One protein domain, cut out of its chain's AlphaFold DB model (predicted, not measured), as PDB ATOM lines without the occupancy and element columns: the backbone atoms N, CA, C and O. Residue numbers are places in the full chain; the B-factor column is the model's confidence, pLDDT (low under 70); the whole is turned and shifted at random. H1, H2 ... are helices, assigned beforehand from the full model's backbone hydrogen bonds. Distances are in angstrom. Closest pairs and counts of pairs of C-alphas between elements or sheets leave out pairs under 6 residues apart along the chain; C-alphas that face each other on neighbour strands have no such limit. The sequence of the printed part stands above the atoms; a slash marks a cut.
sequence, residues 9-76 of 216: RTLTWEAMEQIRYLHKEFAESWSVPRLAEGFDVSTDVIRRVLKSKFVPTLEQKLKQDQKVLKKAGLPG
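This is residues 9 to 76 of the 216 residues of the protein "Neugrin" of Rhinolophus ferrumequinum (UniProt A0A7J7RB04). The longest helix, H4, stands to one side of a small cluster of three crossed helices, H1, H2 and H3, and meets it near the first residue of H1. In the cluster H3 crosses H1 and H2, and the link of residues 52 to 57 spans from H3 to the far H4. The printed part has 68 residues with four named helices, H1, H2, H3 and H4 in chain order, and no named strand; the class is all helix. It is compact, with a radius of gyration of the C-alphas of 12.4 A, and spans 35 by 25 by 17 A.

H4, residues 58 to 71, is 20.2 A long and ends at C-alpha 71 (49.263, -23.877, -24.961). H1, residues 13 to 25, is 18.5 A long and begins at C-alpha 13 (52.008, -13.031, -34.157). H3, residues 43 to 51, measures 12.2 A, and H2, residues 32 to 38, 10.0 A.

H4 and H1 only just touch, with 3 pairs of C-alphas within 8 A, through residues 61 to 65 of H4 and residue 13 of H1 alone. Their closest C-alphas, those of Trp 13 and Lys 61, are 6.2 A apart, and their lines are about perpendicular at 74 degrees. H1 touches H3 with residues 16 to 20 alone, about perpendicular at 80 degrees; the closest C-alphas, of Arg 20 and Leu 50, are 6.0 A apart. H2 and H3 touch, with the C-alphas of Ala 36 and Thr 43 closest at 5.2 A. They run opposite ways at a steep tilt of 67 degrees, only just short of about perpendicular. H1 and H2 are close but not clearly touching, with the closest C-alphas, of Ile 19 and Leu 35, 6.9 A apart. H4 is apart from H2 and H3. In H1, H2, H3 and H4 every O i to N i+4 pair is within hydrogen-bond range.

The two C-alphas farthest apart, those of Glu 28 and Pro 75, are 36.2 A apart. The printed part has no cut. The link H2 to H3 is tight, and the links H1 to H2 and H3 to H4 are short. The mean pLDDT of the printed part is 86.2, and residues 72 to 76 are under 70.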
ATOM      1  N   ARG A   9      43.851 -15.960 -26.446       78.31
ATOM      2  CA  ARG A   9      44.695 -15.733 -27.621       78.31
ATOM      3  C   ARG A   9      45.197 -17.072 -28.168       78.31
ATOM      4  O   ARG A   9      46.001 -17.732 -27.512       78.31
ATOM      5  N   THR A  10      44.671 -17.469 -29.322       83.75
ATOM      6  CA  THR A  10      44.994 -18.720 -30.032       83.75
ATOM      7  C   THR A  10      46.020 -18.530 -31.147       83.75
ATOM      8  O   THR A  10      46.804 -19.435 -31.395       83.75
ATOM      9  N   LEU A  11      46.045 -17.358 -31.788       86.44
ATOM     10  CA  LEU A  11      46.947 -17.054 -32.902       86.44
ATOM     11  C   LEU A  11      48.322 -16.564 -32.421       86.44
ATOM     12  O   LEU A  11      48.408 -15.718 -31.522       86.44
ATOM     13  N   THR A  12      49.378 -17.045 -33.081       89.75
ATOM     14  CA  THR A  12      50.728 -16.462 -33.030       89.75
ATOM     15  C   THR A  12      50.760 -15.098 -33.725       89.75
ATOM     16  O   THR A  12      49.859 -14.744 -34.491       89.75
ATOM     17  N   TRP A  13      51.801 -14.303 -33.471       86.94
ATOM     18  CA  TRP A  13      52.008 -13.031 -34.157       86.94
ATOM     19  C   TRP A  13      52.164 -13.217 -35.671       86.94
ATOM     20  O   TRP A  13      51.560 -12.473 -36.439       86.94
ATOM     21  N   GLU A  14      52.932 -14.223 -36.088       89.50
ATOM     22  CA  GLU A  14      53.136 -14.572 -37.497       89.50
ATOM     23  C   GLU A  14      51.808 -14.862 -38.211       89.50
ATOM     24  O   GLU A  14      51.513 -14.239 -39.229       89.50
ATOM     25  N   ALA A  15      50.942 -15.697 -37.622       91.56
ATOM     26  CA  ALA A  15      49.613 -15.970 -38.169       91.56
ATOM     27  C   ALA A  15      48.754 -14.696 -38.278       91.56
ATOM     28  O   ALA A  15      48.076 -14.482 -39.279       91.56
ATOM     29  N   MET A  16      48.812 -13.805 -37.278       92.69
ATOM     30  CA  MET A  16      48.109 -12.516 -37.328       92.69
ATOM     31  C   MET A  16      48.629 -11.582 -38.428       92.69
ATOM     32  O   MET A  16      47.851 -10.792 -38.964       92.69
ATOM     33  N   GLU A  17      49.922 -11.627 -38.747       92.44
ATOM     34  CA  GLU A  17      50.494 -10.845 -39.846       92.44
ATOM     35  C   GLU A  17      50.129 -11.450 -41.203       92.44
ATOM     36  O   GLU A  17      49.673 -10.723 -42.080       92.44
ATOM     37  N   GLN A  18      50.191 -12.777 -41.334       94.25
ATOM     38  CA  GLN A  18      49.773 -13.491 -42.539       94.25
ATOM     39  C   GLN A  18      48.293 -13.241 -42.870       94.25
ATOM     40  O   GLN A  18      47.960 -12.966 -44.020       94.25
ATOM     41  N   ILE A  19      47.404 -13.227 -41.867       94.75
ATOM     42  CA  ILE A  19      45.991 -12.834 -42.033       94.75
ATOM     43  C   ILE A  19      45.865 -11.406 -42.588       94.75
ATOM     44  O   ILE A  19      45.049 -11.162 -43.480       94.75
ATOM     45  N   ARG A  20      46.658 -10.451 -42.075       93.88
ATOM     46  CA  ARG A  20      46.634  -9.055 -42.547       93.88
ATOM     47  C   ARG A  20      47.186  -8.916 -43.963       93.88
ATOM     48  O   ARG A  20      46.610  -8.162 -44.738       93.88
ATOM     49  N   TYR A  21      48.238  -9.654 -44.307       94.56
ATOM     50  CA  TYR A  21      48.805  -9.683 -45.652       94.56
ATOM     51  C   TYR A  21      47.820 -10.277 -46.671       94.56
ATOM     52  O   TYR A  21      47.450  -9.600 -47.627       94.56
ATOM     53  N   LEU A  22      47.299 -11.485 -46.421       94.62
ATOM     54  CA  LEU A  22      46.367 -12.170 -47.329       94.62
ATOM     55  C   LEU A  22      45.106 -11.342 -47.616       94.62
ATOM     56  O   LEU A  22      44.708 -11.210 -48.770       94.62
ATOM     57  N   HIS A  23      44.502 -10.732 -46.591       93.00
ATOM     58  CA  HIS A  23      43.322  -9.881 -46.775       93.00
ATOM     59  C   HIS A  23      43.650  -8.528 -47.439       93.00
ATOM     60  O   HIS A  23      42.763  -7.897 -48.012       93.00
ATOM     61  N   LYS A  24      44.895  -8.041 -47.345       92.19
ATOM     62  CA  LYS A  24      45.318  -6.784 -47.981       92.19
ATOM     63  C   LYS A  24      45.573  -6.968 -49.475       92.19
ATOM     64  O   LYS A  24      45.091  -6.161 -50.258       92.19
ATOM     65  N   GLU A  25      46.306  -8.013 -49.852       92.88
ATOM     66  CA  GLU A  25      46.674  -8.260 -51.253       92.88
ATOM     67  C   GLU A  25      45.547  -8.942 -52.050       92.88
ATOM     68  O   GLU A  25      45.438  -8.751 -53.257       92.88
ATOM     69  N   PHE A  26      44.682  -9.725 -51.390       91.56
ATOM     70  CA  PHE A  26      43.715 -10.607 -52.056       91.56
ATOM     71  C   PHE A  26      42.333 -10.609 -51.377       91.56
ATOM     72  O   PHE A  26      41.765 -11.671 -51.114       91.56
ATOM     73  N   ALA A  27      41.774  -9.428 -51.093       88.62
ATOM     74  CA  ALA A  27      40.506  -9.269 -50.365       88.62
ATOM     75  C   ALA A  27      39.315 -10.071 -50.946       88.62
ATOM     76  O   ALA A  27      38.469 -10.541 -50.185       88.62
ATOM     77  N   GLU A  28      39.252 -10.261 -52.270       87.75
ATOM     78  CA  GLU A  28      38.197 -11.049 -52.935       87.75
ATOM     79  C   GLU A  28      38.364 -12.566 -52.748       87.75
ATOM     80  O   GLU A  28      37.383 -13.271 -52.510       87.75
ATOM     81  N   SER A  29      39.599 -13.077 -52.784       90.56
ATOM     82  CA  SER A  29      39.887 -14.513 -52.621       90.56
ATOM     83  C   SER A  29      39.941 -14.949 -51.151       90.56
ATOM     84  O   SER A  29      39.528 -16.060 -50.809       90.56
ATOM     85  N   TRP A  30      40.441 -14.071 -50.277       93.06
ATOM     86  CA  TRP A  30      40.658 -14.301 -48.846       93.06
ATOM     87  C   TRP A  30      39.670 -13.503 -47.995       93.06
ATOM     88  O   TRP A  30      40.032 -12.681 -47.152       93.06
ATOM     89  N   SER A  31      38.386 -13.784 -48.209       94.12
ATOM     90  CA  SER A  31      37.307 -13.230 -47.399       94.12
ATOM     91  C   SER A  31      37.401 -13.672 -45.927       94.12
ATOM     92  O   SER A  31      37.965 -14.715 -45.588       94.12
ATOM     93  N   VAL A  32      36.795 -12.892 -45.025       95.50
ATOM     94  CA  VAL A  32      36.757 -13.169 -43.573       95.50
ATOM     95  C   VAL A  32      36.381 -14.621 -43.204       95.50
ATOM     96  O   VAL A  32      37.066 -15.172 -42.342       95.50
ATOM     97  N   PRO A  33      35.349 -15.275 -43.788       95.12
ATOM     98  CA  PRO A  33      35.065 -16.684 -43.494       95.12
ATOM     99  C   PRO A  33      36.139 -17.648 -44.027       95.12
ATOM    100  O   PRO A  33      36.471 -18.599 -43.329       95.12
ATOM    101  N   ARG A  34      36.748 -17.373 -45.190       95.44
ATOM    102  CA  ARG A  34      37.841 -18.190 -45.755       95.44
ATOM    103  C   ARG A  34      39.083 -18.180 -44.855       95.44
ATOM    104  O   ARG A  34      39.730 -19.203 -44.662       95.44
ATOM    105  N   LEU A  35      39.392 -17.020 -44.274       95.00
ATOM    106  CA  LEU A  35      40.469 -16.856 -43.290       95.00
ATOM    107  C   LEU A  35      40.128 -17.482 -41.931       95.00
ATOM    108  O   LEU A  35      41.025 -17.942 -41.237       95.00
ATOM    109  N   ALA A  36      38.856 -17.499 -41.531       95.06
ATOM    110  CA  ALA A  36      38.424 -18.156 -40.299       95.06
ATOM    111  C   ALA A  36      38.645 -19.679 -40.377       95.06
ATOM    112  O   ALA A  36      39.227 -20.264 -39.466       95.06
ATOM    113  N   GLU A  37      38.258 -20.280 -41.506       95.12
ATOM    114  CA  GLU A  37      38.484 -21.693 -41.832       95.12
ATOM    115  C   GLU A  37      39.982 -22.034 -41.916       95.12
ATOM    116  O   GLU A  37      40.445 -22.926 -41.218       95.12
ATOM    117  N   GLY A  38      40.773 -21.280 -42.689       92.81
ATOM    118  CA  GLY A  38      42.200 -21.572 -42.894       92.81
ATOM    119  C   GLY A  38      43.117 -21.386 -41.674       92.81
ATOM    120  O   GLY A  38      44.293 -21.733 -41.752       92.81
ATOM    121  N   PHE A  39      42.613 -20.823 -40.570       92.19
ATOM    122  CA  PHE A  39      43.364 -20.591 -39.328       92.19
ATOM    123  C   PHE A  39      42.681 -21.196 -38.082       92.19
ATOM    124  O   PHE A  39      43.086 -20.869 -36.966       92.19
ATOM    125  N   ASP A  40      41.647 -22.034 -38.248       92.12
ATOM    126  CA  ASP A  40      40.873 -22.667 -37.163       92.12
ATOM    127  C   ASP A  40      40.385 -21.682 -36.071       92.12
ATOM    128  O   ASP A  40      40.438 -21.943 -34.863       92.12
ATOM    129  N   VAL A  41      39.903 -20.503 -36.482       92.75
ATOM    130  CA  VAL A  41      39.427 -19.441 -35.573       92.75
ATOM    131  C   VAL A  41      38.071 -18.885 -35.982       92.75
ATOM    132  O   VAL A  41      37.661 -18.962 -37.132       92.75
ATOM    133  N   SER A  42      37.355 -18.256 -35.046       93.06
ATOM    134  CA  SER A  42      36.085 -17.605 -35.376       93.06
ATOM    135  C   SER A  42      36.276 -16.345 -36.232       93.06
ATOM    136  O   SER A  42      37.267 -15.616 -36.124       93.06
ATOM    137  N   THR A  43      35.268 -16.032 -37.047       94.62
ATOM    138  CA  THR A  43      35.239 -14.835 -37.905       94.62
ATOM    139  C   THR A  43      35.411 -13.529 -37.122       94.62
ATOM    140  O   THR A  43      35.991 -12.573 -37.637       94.62
ATOM    141  N   ASP A  44      34.986 -13.476 -35.856       93.06
ATOM    142  CA  ASP A  44      35.183 -12.311 -34.988       93.06
ATOM    143  C   ASP A  44      36.623 -12.143 -34.490       93.06
ATOM    144  O   ASP A  44      37.045 -11.013 -34.227       93.06
ATOM    145  N   VAL A  45      37.412 -13.225 -34.415       92.19
ATOM    146  CA  VAL A  45      38.866 -13.130 -34.209       92.19
ATOM    147  C   VAL A  45      39.513 -12.516 -35.448       92.19
ATOM    148  O   VAL A  45      40.218 -11.520 -35.307       92.19
ATOM    149  N   ILE A  46      39.197 -13.006 -36.654       94.19
ATOM    150  CA  ILE A  46      39.705 -12.439 -37.918       94.19
ATOM    151  C   ILE A  46      39.354 -10.948 -38.042       94.19
ATOM    152  O   ILE A  46      40.240 -10.113 -38.218       94.19
ATOM    153  N   ARG A  47      38.082 -10.570 -37.840       93.31
ATOM    154  CA  ARG A  47      37.644  -9.159 -37.828       93.31
ATOM    155  C   ARG A  47      38.424  -8.313 -36.821       93.31
ATOM    156  O   ARG A  47      38.720  -7.152 -37.095       93.31
ATOM    157  N   ARG A  48      38.759  -8.865 -35.651       92.12
ATOM    158  CA  ARG A  48      39.540  -8.170 -34.618       92.12
ATOM    159  C   ARG A  48      41.010  -8.018 -35.007       92.12
ATOM    160  O   ARG A  48      41.569  -6.960 -34.739       92.12
ATOM    161  N   VAL A  49      41.610  -9.018 -35.657       92.56
ATOM    162  CA  VAL A  49      42.972  -8.944 -36.218       92.56
ATOM    163  C   VAL A  49      43.046  -7.843 -37.279       92.56
ATOM    164  O   VAL A  49      43.878  -6.946 -37.160       92.56
ATOM    165  N   LEU A  50      42.125  -7.843 -38.248       92.44
ATOM    166  CA  LEU A  50      42.087  -6.864 -39.344       92.44
ATOM    167  C   LEU A  50      41.817  -5.428 -38.861       92.44
ATOM    168  O   LEU A  50      42.395  -4.479 -39.382       92.44
ATOM    169  N   LYS A  51      40.988  -5.249 -37.822       90.81
ATOM    170  CA  LYS A  51      40.737  -3.933 -37.199       90.81
ATOM    171  C   LYS A  51      41.852  -3.473 -36.247       90.81
ATOM    172  O   LYS A  51      41.848  -2.315 -35.829       90.81
ATOM    173  N   SER A  52      42.781  -4.350 -35.861       88.50
ATOM    174  CA  SER A  52      43.807  -4.057 -34.857       88.50
ATOM    175  C   SER A  52      45.035  -3.381 -35.469       88.50
ATOM    176  O   SER A  52      45.869  -4.025 -36.107       88.50
ATOM    177  N   LYS A  53      45.208  -2.091 -35.157       84.25
ATOM    178  CA  LYS A  53      46.426  -1.310 -35.451       84.25
ATOM    179  C   LYS A  53      47.566  -1.530 -34.437       84.25
ATOM    180  O   LYS A  53      48.542  -0.792 -34.448       84.25
ATOM    181  N   PHE A  54      47.441  -2.495 -33.522       81.75
ATOM    182  CA  PHE A  54      48.449  -2.740 -32.487       81.75
ATOM    183  C   PHE A  54      49.737  -3.340 -33.073       81.75
ATOM    184  O   PHE A  54      49.685  -4.376 -33.742       81.75
ATOM    185  N   VAL A  55      50.876  -2.713 -32.762       77.62
ATOM    186  CA  VAL A  55      52.229  -3.130 -33.157       77.62
ATOM    187  C   VAL A  55      53.064  -3.370 -31.884       77.62
ATOM    188  O   VAL A  55      53.548  -2.410 -31.289       77.62
ATOM    189  N   PRO A  56      53.211  -4.624 -31.417       77.94
ATOM    190  CA  PRO A  56      54.053  -4.972 -30.277       77.94
ATOM    191  C   PRO A  56      55.541  -4.988 -30.640       77.94
ATOM    192  O   PRO A  56      55.924  -5.281 -31.776       77.94
ATOM    193  N   THR A  57      56.384  -4.766 -29.636       80.81
ATOM    194  CA  THR A  57      57.850  -4.845 -29.740       80.81
ATOM    195  C   THR A  57      58.316  -6.293 -29.958       80.81
ATOM    196  O   THR A  57      57.659  -7.232 -29.509       80.81
ATOM    197  N   LEU A  58      59.472  -6.504 -30.608       74.06
ATOM    198  CA  LEU A  58      60.018  -7.842 -30.919       74.06
ATOM    199  C   LEU A  58      60.059  -8.799 -29.712       74.06
ATOM    200  O   LEU A  58      59.601  -9.935 -29.810       74.06
ATOM    201  N   GLU A  59      60.523  -8.329 -28.553       79.56
ATOM    202  CA  GLU A  59      60.579  -9.134 -27.325       79.56
ATOM    203  C   GLU A  59      59.182  -9.592 -26.848       79.56
ATOM    204  O   GLU A  59      59.001 -10.712 -26.364       79.56
ATOM    205  N   GLN A  60      58.165  -8.740 -27.027       82.50
ATOM    206  CA  GLN A  60      56.777  -9.047 -26.674       82.50
ATOM    207  C   GLN A  60      56.178 -10.092 -27.624       82.50
ATOM    208  O   GLN A  60      55.460 -10.978 -27.158       82.50
ATOM    209  N   LYS A  61      56.502 -10.027 -28.926       82.69
ATOM    210  CA  LYS A  61      56.100 -11.039 -29.922       82.69
ATOM    211  C   LYS A  61      56.625 -12.419 -29.529       82.69
ATOM    212  O   LYS A  61      55.839 -13.346 -29.360       82.69
ATOM    213  N   LEU A  62      57.928 -12.532 -29.263       80.62
ATOM    214  CA  LEU A  62      58.567 -13.806 -28.922       80.62
ATOM    215  C   LEU A  62      58.013 -14.407 -27.614       80.62
ATOM    216  O   LEU A  62      57.692 -15.595 -27.564       80.62
ATOM    217  N   LYS A  63      57.804 -13.586 -26.572       84.12
ATOM    218  CA  LYS A  63      57.149 -14.023 -25.322       84.12
ATOM    219  C   LYS A  63      55.704 -14.493 -25.538       84.12
ATOM    220  O   LYS A  63      55.264 -15.437 -24.879       84.12
ATOM    221  N   GLN A  64      54.962 -13.846 -26.435       79.31
ATOM    222  CA  GLN A  64      53.592 -14.227 -26.770       79.31
ATOM    223  C   GLN A  64      53.550 -15.554 -27.535       79.31
ATOM    224  O   GLN A  64      52.781 -16.439 -27.167       79.31
ATOM    225  N   ASP A  65      54.387 -15.719 -28.554       82.06
ATOM    226  CA  ASP A  65      54.334 -16.889 -29.432       82.06
ATOM    227  C   ASP A  65      54.833 -18.148 -28.715       82.06
ATOM    228  O   ASP A  65      54.196 -19.196 -28.810       82.06
ATOM    229  N   GLN A  66      55.841 -18.026 -27.839       84.44
ATOM    230  CA  GLN A  66      56.184 -19.094 -26.894       84.44
ATOM    231  C   GLN A  66      55.007 -19.496 -25.992       84.44
ATOM    232  O   GLN A  66      54.872 -20.672 -25.650       84.44
ATOM    233  N   LYS A  67      54.158 -18.548 -25.569       84.38
ATOM    234  CA  LYS A  67      52.975 -18.841 -24.741       84.38
ATOM    235  C   LYS A  67      51.878 -19.544 -25.548       84.38
ATOM    236  O   LYS A  67      51.194 -20.400 -24.990       84.38
ATOM    237  N   VAL A  68      51.728 -19.210 -26.830       81.31
ATOM    238  CA  VAL A  68      50.796 -19.884 -27.748       81.31
ATOM    239  C   VAL A  68      51.261 -21.316 -28.034       81.31
ATOM    240  O   VAL A  68      50.486 -22.236 -27.791       81.31
ATOM    241  N   LEU A  69      52.529 -21.531 -28.413       80.94
ATOM    242  CA  LEU A  69      53.100 -22.873 -28.635       80.94
ATOM    243  C   LEU A  69      52.927 -23.784 -27.411       80.94
ATOM    244  O   LEU A  69      52.369 -24.873 -27.523       80.94
ATOM    245  N   LYS A  70      53.302 -23.291 -26.219       79.56
ATOM    246  CA  LYS A  70      53.129 -24.021 -24.948       79.56
ATOM    247  C   LYS A  70      51.669 -24.393 -24.665       79.56
ATOM    248  O   LYS A  70      51.425 -25.416 -24.035       79.56
ATOM    249  N   LYS A  71      50.698 -23.583 -25.109       77.81
ATOM    250  CA  LYS A  71      49.263 -23.877 -24.961       77.81
ATOM    251  C   LYS A  71      48.751 -24.856 -26.025       77.81
ATOM    252  O   LYS A  71      47.860 -25.642 -25.726       77.81
ATOM    253  N   ALA A  72      49.311 -24.826 -27.231       69.31
ATOM    254  CA  ALA A  72      48.970 -25.730 -28.330       69.31
ATOM    255  C   ALA A  72      49.519 -27.163 -28.148       69.31
ATOM    256  O   ALA A  72      49.316 -28.006 -29.014       69.31
ATOM    257  N   GLY A  73      50.239 -27.447 -27.055       59.84
ATOM    258  CA  GLY A  73      50.852 -28.757 -26.803       59.84
ATOM    259  C   GLY A  73      52.084 -29.053 -27.664       59.84
ATOM    260  O   GLY A  73      52.692 -30.107 -27.509       59.84
ATOM    261  N   LEU A  74      52.487 -28.117 -28.528       54.88
ATOM    262  CA  LEU A  74      53.711 -28.198 -29.315       54.88
ATOM    263  C   LEU A  74      54.912 -27.872 -28.414       54.88
ATOM    264  O   LEU A  74      55.045 -26.721 -27.973       54.88
ATOM    265  N   PRO A  75      55.811 -28.838 -28.126       49.50
ATOM    266  CA  PRO A  75      57.083 -28.506 -27.511       49.50
ATOM    267  C   PRO A  75      57.825 -27.568 -28.461       49.50
ATOM    268  O   PRO A  75      57.924 -27.832 -29.659       49.50
ATOM    269  N   GLY A  76      58.328 -26.450 -27.933       44.81
ATOM    270  CA  GLY A  76      59.151 -25.540 -28.718       44.81
ATOM    271  C   GLY A  76      60.371 -26.294 -29.229       44.81
ATOM    272  O   GLY A  76      61.237 -26.646 -28.430       44.81
TER     273      GLY A  76